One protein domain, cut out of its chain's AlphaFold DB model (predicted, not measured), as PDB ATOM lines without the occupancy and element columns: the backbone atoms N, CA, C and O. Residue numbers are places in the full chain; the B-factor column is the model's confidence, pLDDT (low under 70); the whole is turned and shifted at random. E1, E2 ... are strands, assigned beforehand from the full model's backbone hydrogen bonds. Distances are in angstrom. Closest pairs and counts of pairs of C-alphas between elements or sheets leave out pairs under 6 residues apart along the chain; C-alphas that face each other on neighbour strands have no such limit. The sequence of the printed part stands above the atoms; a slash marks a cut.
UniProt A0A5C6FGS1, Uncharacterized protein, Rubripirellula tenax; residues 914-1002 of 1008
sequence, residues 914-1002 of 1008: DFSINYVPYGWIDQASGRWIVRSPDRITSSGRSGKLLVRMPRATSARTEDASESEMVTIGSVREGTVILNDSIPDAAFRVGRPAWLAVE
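This is residues 914 to 1002 of the 1008 residues of an uncharacterized protein of Rubripirellula tenax (UniProt A0A5C6FGS1). A single six-stranded antiparallel sheet curls like part of a small barrel: the E1-E2 hairpin folds over against E3, E4 and E5, with E6 as the hinge. The loop of residues 955 to 966, between E3 and E4, reaches away, its C-alphas 15 to 26 A from the mean. The printed part has 89 residues, with strands E1 to E6 along it, sheet order E2 E1 E6 E3 E4 E5, and no named helix; the class is all strand, though under half of the residues, 43, are in named elements. It is compact, radius of gyration of the C-alphas 13.6 A, spanning 44 by 37 by 21 A.

Start at E1, residues 919 to 928, which forms a hairpin with E2, residues 931 to 935; N 926 and O 933 are 2.9 A apart. E1's pairing is staggered: residues 924 to 928 pair with E2, and 919 to 924 with E6, residues 996 to 1001, where N 920 and O 999 are 2.9 A apart. E6 pairs with E3, residues 947 to 954, N 950 to O 998 at 2.8 A. The meander, each strand the antiparallel neighbour of the one before, is E3, E4, residues 967 to 976, and E5, residues 979 to 982; look for N 951 to O 970 and N 974 to O 981, each 2.9 A. With E6 it forms a Greek key, E3 being antiparallel to E6. In this folded sheet, bent back into two leaves, edge strands E2 and E5 come closest at C-alphas 934 and 980, 7.1 A.

Find C-alpha 919 at (104.497, 120.278, 151.156); E1 runs 25.7 A. E2 spans 12.3 A, E3 22.4 A, E4 26.1 A, E5 9.9 A and E6 15.9 A, ending at C-alpha 1001, (107.547, 122.690, 146.221).

C-alphas 942 and 960 are farthest apart, 43.9 A. The printed part has no cut; links E2 to E3, E3 to E4 and E5 to E6 are long. In this model, pLDDT is under 70 at residues 914 to 917, 938 to 943 and 956 to 966.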
ATOM      1  N   ASP A 914      98.517 126.119 158.829       47.22
ATOM      2  CA  ASP A 914      98.233 127.291 158.003       47.22
ATOM      3  C   ASP A 914      99.296 127.385 156.891       47.22
ATOM      4  O   ASP A 914     100.402 127.889 157.103       47.22
ATOM      5  N   PHE A 915      99.036 126.793 155.719       49.06
ATOM      6  CA  PHE A 915     100.020 126.732 154.637       49.06
ATOM      7  C   PHE A 915      99.505 127.277 153.308       49.06
ATOM      8  O   PHE A 915      98.745 126.639 152.585       49.06
ATOM      9  N   SER A 916     100.086 128.407 152.910       53.91
ATOM     10  CA  SER A 916     100.136 128.892 151.529       53.91
ATOM     11  C   SER A 916     101.194 128.171 150.665       53.91
ATOM     12  O   SER A 916     101.456 128.597 149.542       53.91
ATOM     13  N   ILE A 917     101.847 127.117 151.178       62.44
ATOM     14  CA  ILE A 917     102.953 126.393 150.522       62.44
ATOM     15  C   ILE A 917     102.631 124.891 150.495       62.44
ATOM     16  O   ILE A 917     102.342 124.294 151.529       62.44
ATOM     17  N   ASN A 918     102.704 124.266 149.317       76.75
ATOM     18  CA  ASN A 918     102.451 122.834 149.144       76.75
ATOM     19  C   ASN A 918     103.665 122.005 149.601       76.75
ATOM     20  O   ASN A 918     104.712 122.010 148.948       76.75
ATOM     21  N   TYR A 919     103.510 121.257 150.695       83.94
ATOM     22  CA  TYR A 919     104.497 120.278 151.156       83.94
ATOM     23  C   TYR A 919     104.108 118.877 150.692       83.94
ATOM     24  O   TYR A 919     102.975 118.439 150.891       83.94
ATOM     25  N   VAL A 920     105.060 118.152 150.113       83.62
ATOM     26  CA  VAL A 920     104.884 116.753 149.704       83.62
ATOM     27  C   VAL A 920     105.840 115.888 150.533       83.62
ATOM     28  O   VAL A 920     107.007 116.265 150.666       83.62
ATOM     29  N   PRO A 921     105.403 114.754 151.113       83.00
ATOM     30  CA  PRO A 921     106.325 113.805 151.736       83.00
ATOM     31  C   PRO A 921     107.398 113.402 150.720       83.00
ATOM     32  O   PRO A 921     107.057 113.049 149.594       83.00
ATOM     33  N   TYR A 922     108.677 113.490 151.086       86.69
ATOM     34  CA  TYR A 922     109.783 113.162 150.180       86.69
ATOM     35  C   TYR A 922     110.495 111.870 150.579       86.69
ATOM     36  O   TYR A 922     110.854 111.073 149.722       86.69
ATOM     37  N   GLY A 923     110.688 111.631 151.878       88.69
ATOM     38  CA  GLY A 923     111.406 110.454 152.359       88.69
ATOM     39  C   GLY A 923     111.677 110.496 153.858       88.69
ATOM     40  O   GLY A 923     110.971 111.178 154.599       88.69
ATOM     41  N   TRP A 924     112.721 109.806 154.309       90.31
ATOM     42  CA  TRP A 924     113.204 109.858 155.692       90.31
ATOM     43  C   TRP A 924     114.728 109.967 155.764       90.31
ATOM     44  O   TRP A 924     115.442 109.540 154.858       90.31
ATOM     45  N   ILE A 925     115.230 110.542 156.855       91.31
ATOM     46  CA  ILE A 925     116.665 110.642 157.136       91.31
ATOM     47  C   ILE A 925     117.230 109.261 157.478       91.31
ATOM     48  O   ILE A 925     116.627 108.514 158.246       91.31
ATOM     49  N   ASP A 926     118.401 108.933 156.945       89.69
ATOM     50  CA  ASP A 926     119.157 107.716 157.247       89.69
ATOM     51  C   ASP A 926     120.671 107.999 157.228       89.69
ATOM     52  O   ASP A 926     121.098 109.082 156.822       89.69
ATOM     53  N   GLN A 927     121.494 107.047 157.668       90.50
ATOM     54  CA  GLN A 927     122.951 107.167 157.669       90.50
ATOM     55  C   GLN A 927     123.598 106.016 156.886       90.50
ATOM     56  O   GLN A 927     123.441 104.845 157.228       90.50
ATOM     57  N   ALA A 928     124.375 106.347 155.854       86.62
ATOM     58  CA  ALA A 928     125.122 105.381 155.050       86.62
ATOM     59  C   ALA A 928     126.607 105.760 155.021       86.62
ATOM     60  O   ALA A 928     126.968 106.884 154.672       86.62
ATOM     61  N   SER A 929     127.480 104.826 155.414       86.88
ATOM     62  CA  SER A 929     128.941 105.032 155.455       86.88
ATOM     63  C   SER A 929     129.370 106.275 156.250       86.88
ATOM     64  O   SER A 929     130.293 106.988 155.862       86.88
ATOM     65  N   GLY A 930     128.668 106.563 157.352       84.38
ATOM     66  CA  GLY A 930     128.939 107.714 158.219       84.38
ATOM     67  C   GLY A 930     128.397 109.054 157.711       84.38
ATOM     68  O   GLY A 930     128.508 110.042 158.429       84.38
ATOM     69  N   ARG A 931     127.768 109.104 156.529       90.44
ATOM     70  CA  ARG A 931     127.141 110.316 155.981       90.44
ATOM     71  C   ARG A 931     125.623 110.255 156.088       90.44
ATOM     72  O   ARG A 931     125.028 109.191 155.903       90.44
ATOM     73  N   TRP A 932     125.007 111.399 156.368       93.00
ATOM     74  CA  TRP A 932     123.556 111.541 156.338       93.00
ATOM     75  C   TRP A 932     123.054 111.486 154.898       93.00
ATOM     76  O   TRP A 932     123.635 112.089 153.997       93.00
ATOM     77  N   ILE A 933     121.976 110.744 154.688       93.38
ATOM     78  CA  ILE A 933     121.266 110.638 153.417       93.38
ATOM     79  C   ILE A 933     119.764 110.759 153.676       93.38
ATOM     80  O   ILE A 933     119.296 110.584 154.800       93.38
ATOM     81  N   VAL A 934     118.993 111.042 152.631       92.12
ATOM     82  CA  VAL A 934     117.528 110.959 152.682       92.12
ATOM     83  C   VAL A 934     117.115 109.826 151.770       92.12
ATOM     84  O   VAL A 934     117.348 109.886 150.563       92.12
ATOM     85  N   ARG A 935     116.514 108.783 152.338       89.31
ATOM     86  CA  ARG A 935     115.918 107.714 151.544       89.31
ATOM     87  C   ARG A 935     114.544 108.158 151.089       89.31
ATOM     88  O   ARG A 935     113.660 108.393 151.908       89.31
ATOM     89  N   SER A 936     114.394 108.278 149.780       85.69
ATOM     90  CA  SER A 936     113.111 108.468 149.118       85.69
ATOM     91  C   SER A 936     112.680 107.130 148.518       85.69
ATOM     92  O   SER A 936     113.532 106.430 147.972       85.69
ATOM     93  N   PRO A 937     111.384 106.777 148.541       76.00
ATOM     94  CA  PRO A 937     110.858 105.742 147.660       76.00
ATOM     95  C   PRO A 937     111.211 106.092 146.205       76.00
ATOM     96  O   PRO A 937     111.047 107.249 145.798       76.00
ATOM     97  N   ASP A 938     111.654 105.112 145.414       61.59
ATOM     98  CA  ASP A 938     112.150 105.287 144.031       61.59
ATOM     99  C   ASP A 938     111.146 105.964 143.070       61.59
ATOM    100  O   ASP A 938     111.487 106.362 141.958       61.59
ATOM    101  N   ARG A 939     109.883 106.125 143.488       54.78
ATOM    102  CA  ARG A 939     108.826 106.777 142.703       54.78
ATOM    103  C   ARG A 939     108.815 108.305 142.781       54.78
ATOM    104  O   ARG A 939     108.211 108.923 141.912       54.78
ATOM    105  N   ILE A 940     109.429 108.931 143.788       59.22
ATOM    106  CA  ILE A 940     109.380 110.401 143.948       59.22
ATOM    107  C   ILE A 940     110.543 111.076 143.207       59.22
ATOM    108  O   ILE A 940     110.366 112.148 142.618       59.22
ATOM    109  N   THR A 941     111.702 110.415 143.155       54.38
ATOM    110  CA  THR A 941     112.923 110.877 142.473       54.38
ATOM    111  C   THR A 941     112.749 111.029 140.959       54.38
ATOM    112  O   THR A 941     113.399 111.883 140.361       54.38
ATOM    113  N   SER A 942     111.819 110.299 140.336       50.19
ATOM    114  CA  SER A 942     111.550 110.369 138.890       50.19
ATOM    115  C   SER A 942     110.679 111.554 138.450       50.19
ATOM    116  O   SER A 942     110.524 111.783 137.253       50.19
ATOM    117  N   SER A 943     110.127 112.343 139.379       59.06
ATOM    118  CA  SER A 943     109.174 113.417 139.049       59.06
ATOM    119  C   SER A 943     109.800 114.782 138.714       59.06
ATOM    120  O   SER A 943     109.067 115.743 138.500       59.06
ATOM    121  N   GLY A 944     111.135 114.905 138.686       71.81
ATOM    122  CA  GLY A 944     111.842 116.148 138.318       71.81
ATOM    123  C   GLY A 944     111.612 117.341 139.260       71.81
ATOM    124  O   GLY A 944     112.060 118.453 138.984       71.81
ATOM    125  N   ARG A 945     110.916 117.138 140.384       81.12
ATOM    126  CA  ARG A 945     110.561 118.206 141.320       81.12
ATOM    127  C   ARG A 945     111.800 118.694 142.061       81.12
ATOM    128  O   ARG A 945     112.487 117.913 142.715       81.12
ATOM    129  N   SER A 946     112.045 119.998 141.972       88.00
ATOM    130  CA  SER A 946     113.061 120.688 142.763       88.00
ATOM    131  C   SER A 946     112.392 121.494 143.873       88.00
ATOM    132  O   SER A 946     111.269 121.970 143.713       88.00
ATOM    133  N   GLY A 947     113.052 121.615 145.020       92.06
ATOM    134  CA  GLY A 947     112.483 122.317 146.168       92.06
ATOM    135  C   GLY A 947     113.349 122.221 147.414       92.06
ATOM    136  O   GLY A 947     114.408 121.587 147.413       92.06
ATOM    137  N   LYS A 948     112.900 122.857 148.497       94.44
ATOM    138  CA  LYS A 948     113.591 122.802 149.790       94.44
ATOM    139  C   LYS A 948     113.159 121.559 150.546       94.44
ATOM    140  O   LYS A 948     111.967 121.284 150.659       94.44
ATOM    141  N   LEU A 949     114.131 120.823 151.067       94.06
ATOM    142  CA  LEU A 949     113.882 119.668 151.908       94.06
ATOM    143  C   LEU A 949     113.841 120.128 153.363       94.06
ATOM    144  O   LEU A 949     114.765 120.797 153.820       94.06
ATOM    145  N   LEU A 950     112.784 119.787 154.088       94.25
ATOM    146  CA  LEU A 950     112.545 120.232 155.456       94.25
ATOM    147  C   LEU A 950     112.255 119.052 156.379       94.25
ATOM    148  O   LEU A 950     111.645 118.065 155.971       94.25
ATOM    149  N   VAL A 951     112.632 119.186 157.646       92.25
ATOM    150  CA  VAL A 951     112.197 118.296 158.728       92.25
ATOM    151  C   VAL A 951     111.501 119.104 159.805       92.25
ATOM    152  O   VAL A 951     111.841 120.257 160.060       92.25
ATOM    153  N   ARG A 952     110.540 118.478 160.476       85.56
ATOM    154  CA  ARG A 952     109.862 119.068 161.627       85.56
ATOM    155  C   ARG A 952     110.722 118.859 162.877       85.56
ATOM    156  O   ARG A 952     111.144 117.733 163.151       85.56
ATOM    157  N   MET A 953     111.000 119.931 163.608       86.19
ATOM    158  CA  MET A 953     111.772 119.937 164.854       86.19
ATOM    159  C   MET A 953     110.941 120.555 165.985       86.19
ATOM    160  O   MET A 953     110.178 121.483 165.724       86.19
ATOM    161  N   PRO A 954     111.064 120.080 167.234       76.31
ATOM    162  CA  PRO A 954     110.554 120.820 168.386       76.31
ATOM    163  C   PRO A 954     111.333 122.137 168.536       76.31
ATOM    164  O   PRO A 954     112.549 122.164 168.336       76.31
ATOM    165  N   ARG A 955     110.641 123.235 168.853       79.69
ATOM    166  CA  ARG A 955     111.246 124.573 168.946       79.69
ATOM    167  C   ARG A 955     112.228 124.630 170.129       79.69
ATOM    168  O   ARG A 955     111.843 124.385 171.267       79.69
ATOM    169  N   ALA A 956     113.498 124.960 169.881       57.69
ATOM    170  CA  ALA A 956     114.590 124.813 170.862       57.69
ATOM    171  C   ALA A 956     114.461 125.665 172.151       57.69
ATOM    172  O   ALA A 956     115.190 125.439 173.114       57.69
ATOM    173  N   THR A 957     113.548 126.640 172.201       50.03
ATOM    174  CA  THR A 957     113.385 127.566 173.337       50.03
ATOM    175  C   THR A 957     112.450 127.079 174.449       50.03
ATOM    176  O   THR A 957     112.395 127.723 175.493       50.03
ATOM    177  N   SER A 958     111.742 125.955 174.293       48.59
ATOM    178  CA  SER A 958     110.764 125.473 175.288       48.59
ATOM    179  C   SER A 958     111.302 124.393 176.235       48.59
ATOM    180  O   SER A 958     110.555 123.530 176.687       48.59
ATOM    181  N   ALA A 959     112.576 124.456 176.636       45.94
ATOM    182  CA  ALA A 959     113.165 123.507 177.597       45.94
ATOM    183  C   ALA A 959     112.520 123.517 179.010       45.94
ATOM    184  O   ALA A 959     113.045 122.887 179.927       45.94
ATOM    185  N   ARG A 960     111.407 124.238 179.223       42.66
ATOM    186  CA  ARG A 960     110.733 124.358 180.524       42.66
ATOM    187  C   ARG A 960     109.215 124.169 180.548       42.66
ATOM    188  O   ARG A 960     108.646 124.298 181.626       42.66
ATOM    189  N   THR A 961     108.561 123.803 179.452       41.75
ATOM    190  CA  THR A 961     107.126 123.460 179.481       41.75
ATOM    191  C   THR A 961     106.851 122.288 178.551       41.75
ATOM    192  O   THR A 961     107.243 122.331 177.390       41.75
ATOM    193  N   GLU A 962     106.166 121.261 179.068       45.09
ATOM    194  CA  GLU A 962     105.756 120.000 178.411       45.09
ATOM    195  C   GLU A 962     104.797 120.177 177.214       45.09
ATOM    196  O   GLU A 962     104.149 119.231 176.774       45.09
ATOM    197  N   ASP A 963     104.712 121.376 176.643       44.78
ATOM    198  CA  ASP A 963     103.882 121.655 175.480       44.78
ATOM    199  C   ASP A 963     104.650 121.278 174.202       44.78
ATOM    200  O   ASP A 963     105.261 122.100 173.517       44.78
ATOM    201  N   ALA A 964     104.635 119.981 173.876       50.81
ATOM    202  CA  ALA A 964     105.189 119.409 172.642       50.81
ATOM    203  C   ALA A 964     104.456 119.872 171.356       50.81
ATOM    204  O   ALA A 964     104.717 119.362 170.263       50.81
ATOM    205  N   SER A 965     103.523 120.818 171.480       50.50
ATOM    206  CA  SER A 965     102.659 121.319 170.414       50.50
ATOM    207  C   SER A 965     103.352 122.337 169.492       50.50
ATOM    208  O   SER A 965     102.973 122.449 168.323       50.50
ATOM    209  N   GLU A 966     104.418 123.012 169.944       65.94
ATOM    210  CA  GLU A 966     105.172 123.966 169.118       65.94
ATOM    211  C   GLU A 966     106.371 123.323 168.406       65.94
ATOM    212  O   GLU A 966     107.447 123.082 168.958       65.94
ATOM    213  N   SER A 967     106.192 123.092 167.111       76.56
ATOM    214  CA  SER A 967     107.221 122.576 166.212       76.56
ATOM    215  C   SER A 967     107.531 123.571 165.097       76.56
ATOM    216  O   SER A 967     106.605 124.153 164.534       76.56
ATOM    217  N   GLU A 968     108.788 123.674 164.689       89.56
ATOM    218  CA  GLU A 968     109.221 124.451 163.530       89.56
ATOM    219  C   GLU A 968     109.691 123.545 162.383       89.56
ATOM    220  O   GLU A 968     110.161 122.425 162.594       89.56
ATOM    221  N   MET A 969     109.546 124.016 161.144       89.81
ATOM    222  CA  MET A 969     110.086 123.337 159.963       89.81
ATOM    223  C   MET A 969     111.496 123.859 159.694       89.81
ATOM    224  O   MET A 969     111.679 125.013 159.312       89.81
ATOM    225  N   VAL A 970     112.497 123.002 159.874       92.56
ATOM    226  CA  VAL A 970     113.905 123.324 159.630       92.56
ATOM    227  C   VAL A 970     114.279 122.828 158.242       92.56
ATOM    228  O   VAL A 970     114.081 121.657 157.920       92.56
ATOM    229  N   THR A 971     114.814 123.714 157.401       94.62
ATOM    230  CA  THR A 971     115.312 123.325 156.075       94.62
ATOM    231  C   THR A 971     116.582 122.507 156.251       94.62
ATOM    232  O   THR A 971     117.577 123.036 156.738       94.62
ATOM    233  N   ILE A 972     116.546 121.234 155.850       95.50
ATOM    234  CA  ILE A 972     117.685 120.321 155.957       95.50
ATOM    235  C   ILE A 972     118.553 120.236 154.697       95.50
ATOM    236  O   ILE A 972     119.659 119.698 154.711       95.50
ATOM    237  N   GLY A 973     118.035 120.743 153.583       95.69
ATOM    238  CA  GLY A 973     118.689 120.634 152.293       95.69
ATOM    239  C   GLY A 973     117.785 121.083 151.158       95.69
ATOM    240  O   GLY A 973     116.795 121.789 151.356       95.69
ATOM    241  N   SER A 974     118.112 120.647 149.951       94.94
ATOM    242  CA  SER A 974     117.284 120.852 148.766       94.94
ATOM    243  C   SER A 974     117.323 119.630 147.862       94.94
ATOM    244  O   SER A 974     118.271 118.849 147.900       94.94
ATOM    245  N   VAL A 975     116.284 119.473 147.053       92.56
ATOM    246  CA  VAL A 975     116.235 118.496 145.968       92.56
ATOM    247  C   VAL A 975     116.402 119.269 144.669       92.56
ATOM    248  O   VAL A 975     115.681 120.243 144.443       92.56
ATOM    249  N   ARG A 976     117.361 118.865 143.837       90.62
ATOM    250  CA  ARG A 976     117.602 119.432 142.504       90.62
ATOM    251  C   ARG A 976     117.686 118.294 141.505       90.62
ATOM    252  O   ARG A 976     118.533 117.422 141.660       90.62
ATOM    253  N   GLU A 977     116.779 118.285 140.530       84.94
ATOM    254  CA  GLU A 977     116.738 117.251 139.480       84.94
ATOM    255  C   GLU A 977     116.725 115.818 140.058       84.94
ATOM    256  O   GLU A 977     117.417 114.919 139.589       84.94
ATOM    257  N   GLY A 978     115.979 115.611 141.149       83.75
ATOM    258  CA  GLY A 978     115.904 114.320 141.843       83.75
ATOM    259  C   GLY A 978     117.104 113.990 142.744       83.75
ATOM    260  O   GLY A 978     117.028 113.027 143.503       83.75
ATOM    261  N   THR A 979     118.169 114.796 142.734       87.62
ATOM    262  CA  THR A 979     119.328 114.635 143.621       87.62
ATOM    263  C   THR A 979     119.125 115.405 144.923       87.62
ATOM    264  O   THR A 979     118.844 116.606 144.913       87.62
ATOM    265  N   VAL A 980     119.287 114.721 146.055       92.88
ATOM    266  CA  VAL A 980     119.224 115.330 147.390       92.88
ATOM    267  C   VAL A 980     120.578 115.925 147.755       92.88
ATOM    268  O   VAL A 980     121.589 115.227 147.745       92.88
ATOM    269  N   ILE A 981     120.580 117.194 148.152       93.31
ATOM    270  CA  ILE A 981     121.748 117.890 148.693       93.31
ATOM    271  C   ILE A 981     121.401 118.334 150.114       93.31
ATOM    272  O   ILE A 981     120.588 119.243 150.299       93.31
ATOM    273  N   LEU A 982     121.992 117.673 151.109       95.06
ATOM    274  CA  LEU A 982     121.876 118.048 152.519       95.06
ATOM    275  C   LEU A 982     122.855 119.178 152.848       95.06
ATOM    276  O   LEU A 982     123.902 119.297 152.218       95.06
ATOM    277  N   ASN A 983     122.494 120.025 153.808       92.44
ATOM    278  CA  ASN A 983     123.348 121.120 154.257       92.44
ATOM    279  C   ASN A 983     124.117 120.709 155.533       92.44
ATOM    280  O   ASN A 983     123.526 120.315 156.532       92.44
ATOM    281  N   ASP A 984     125.446 120.822 155.512       84.44
ATOM    282  CA  ASP A 984     126.308 120.392 156.624       84.44
ATOM    283  C   ASP A 984     126.257 121.341 157.841       84.44
ATOM    284  O   ASP A 984     126.774 121.021 158.904       84.44
ATOM    285  N   SER A 985     125.629 122.518 157.707       83.44
ATOM    286  CA  SER A 985     125.566 123.554 158.758       83.44
ATOM    287  C   SER A 985     124.349 123.465 159.691       83.44
ATOM    288  O   SER A 985     124.109 124.370 160.491       83.44
ATOM    289  N   ILE A 986     123.547 122.407 159.587       83.44
ATOM    290  CA  ILE A 986     122.307 122.260 160.362       83.44
ATOM    291  C   ILE A 986     122.597 121.537 161.685       83.44
ATOM    292  O   ILE A 986     123.407 120.614 161.692       83.44
ATOM    293  N   PRO A 987     121.925 121.896 162.798       82.25
ATOM    294  CA  PRO A 987     122.111 121.220 164.080       82.25
ATOM    295  C   PRO A 987     121.934 119.699 163.980       82.25
ATOM    296  O   PRO A 987     120.945 119.236 163.409       82.25
ATOM    297  N   ASP A 988     122.810 118.931 164.635       84.75
ATOM    298  CA  ASP A 988     122.762 117.457 164.673       84.75
ATOM    299  C   ASP A 988     121.388 116.910 165.091       84.75
ATOM    300  O   ASP A 988     120.946 115.862 164.627       84.75
ATOM    301  N   ALA A 989     120.648 117.661 165.914       85.38
ATOM    302  CA  ALA A 989     119.294 117.316 166.338       85.38
ATOM    303  C   ALA A 989     118.284 117.186 165.178       85.38
ATOM    304  O   ALA A 989     117.249 116.532 165.356       85.38
ATOM    305  N   ALA A 990     118.552 117.791 164.013       87.12
ATOM    306  CA  ALA A 990     117.739 117.675 162.801       87.12
ATOM    307  C   ALA A 990     117.945 116.339 162.077       87.12
ATOM    308  O   ALA A 990     117.009 115.829 161.452       87.12
ATOM    309  N   PHE A 991     119.132 115.745 162.210       89.75
ATOM    310  CA  PHE A 991     119.504 114.498 161.562       89.75
ATOM    311  C   PHE A 991     119.363 113.324 162.531       89.75
ATOM    312  O   PHE A 991     120.253 112.982 163.303       89.75
ATOM    313  N   ARG A 992     118.196 112.677 162.491       85.00
ATOM    314  CA  ARG A 992     117.920 111.446 163.240       85.00
ATOM    315  C   ARG A 992     117.409 110.392 162.274       85.00
ATOM    316  O   ARG A 992     116.431 110.652 161.577       85.00
ATOM    317  N   VAL A 993     118.041 109.218 162.264       81.06
ATOM    318  CA  VAL A 993     117.596 108.074 161.449       81.06
ATOM    319  C   VAL A 993     116.097 107.829 161.678       81.06
ATOM    320  O   VAL A 993     115.650 107.768 162.824       81.06
ATOM    321  N   GLY A 994     115.332 107.742 160.589       75.19
ATOM    322  CA  GLY A 994     113.877 107.565 160.573       75.19
ATOM    323  C   GLY A 994     113.055 108.861 160.580       75.19
ATOM    324  O   GLY A 994     111.834 108.804 160.453       75.19
ATOM    325  N   ARG A 995     113.667 110.048 160.705       86.06
ATOM    326  CA  ARG A 995     112.905 111.308 160.716       86.06
ATOM    327  C   ARG A 995     112.298 111.611 159.334       86.06
ATOM    328  O   ARG A 995     113.061 111.641 158.369       86.06
ATOM    329  N   PRO A 996     110.986 111.911 159.219       86.19
ATOM    330  CA  PRO A 996     110.366 112.251 157.939       86.19
ATOM    331  C   PRO A 996     110.913 113.559 157.359       86.19
ATOM    332  O   PRO A 996     110.979 114.574 158.057       86.19
ATOM    333  N   ALA A 997     111.245 113.533 156.072       91.50
ATOM    334  CA  ALA A 997     111.661 114.678 155.279       91.50
ATOM    335  C   ALA A 997     110.554 115.064 154.285       91.50
ATOM    336  O   ALA A 997     109.991 114.217 153.584       91.50
ATOM    337  N   TRP A 998     110.253 116.356 154.218       92.25
ATOM    338  CA  TRP A 998     109.201 116.945 153.393       92.25
ATOM    339  C   TRP A 998     109.819 117.850 152.335       92.25
ATOM    340  O   TRP A 998     110.738 118.607 152.634       92.25
ATOM    341  N   LEU A 999     109.308 117.808 151.109       91.69
ATOM    342  CA  LEU A 999     109.693 118.721 150.041       91.69
ATOM    343  C   LEU A 999     108.688 119.873 149.981       91.69
ATOM    344  O   LEU A 999     107.520 119.655 149.657       91.69
ATOM    345  N   ALA A1000     109.137 121.092 150.271       91.75
ATOM    346  CA  ALA A1000     108.391 122.296 149.922       91.75
ATOM    347  C   ALA A1000     108.597 122.573 148.434       91.75
ATOM    348  O   ALA A1000     109.710 122.903 148.007       91.75
ATOM    349  N   VAL A1001     107.530 122.405 147.655       86.00
ATOM    350  CA  VAL A1001     107.547 122.690 146.221       86.00
ATOM    351  C   VAL A1001     107.347 124.190 146.055       86.00
ATOM    352  O   VAL A1001     106.330 124.729 146.493       86.00
ATOM    353  N   GLU A1002     108.320 124.876 145.455       79.19
ATOM    354  CA  GLU A1002     108.168 126.293 145.128       79.19
ATOM    355  C   GLU A1002     107.047 126.423 144.089       79.19
ATOM    356  O   GLU A1002     107.143 125.925 142.967       79.19
TER     357      GLU A1002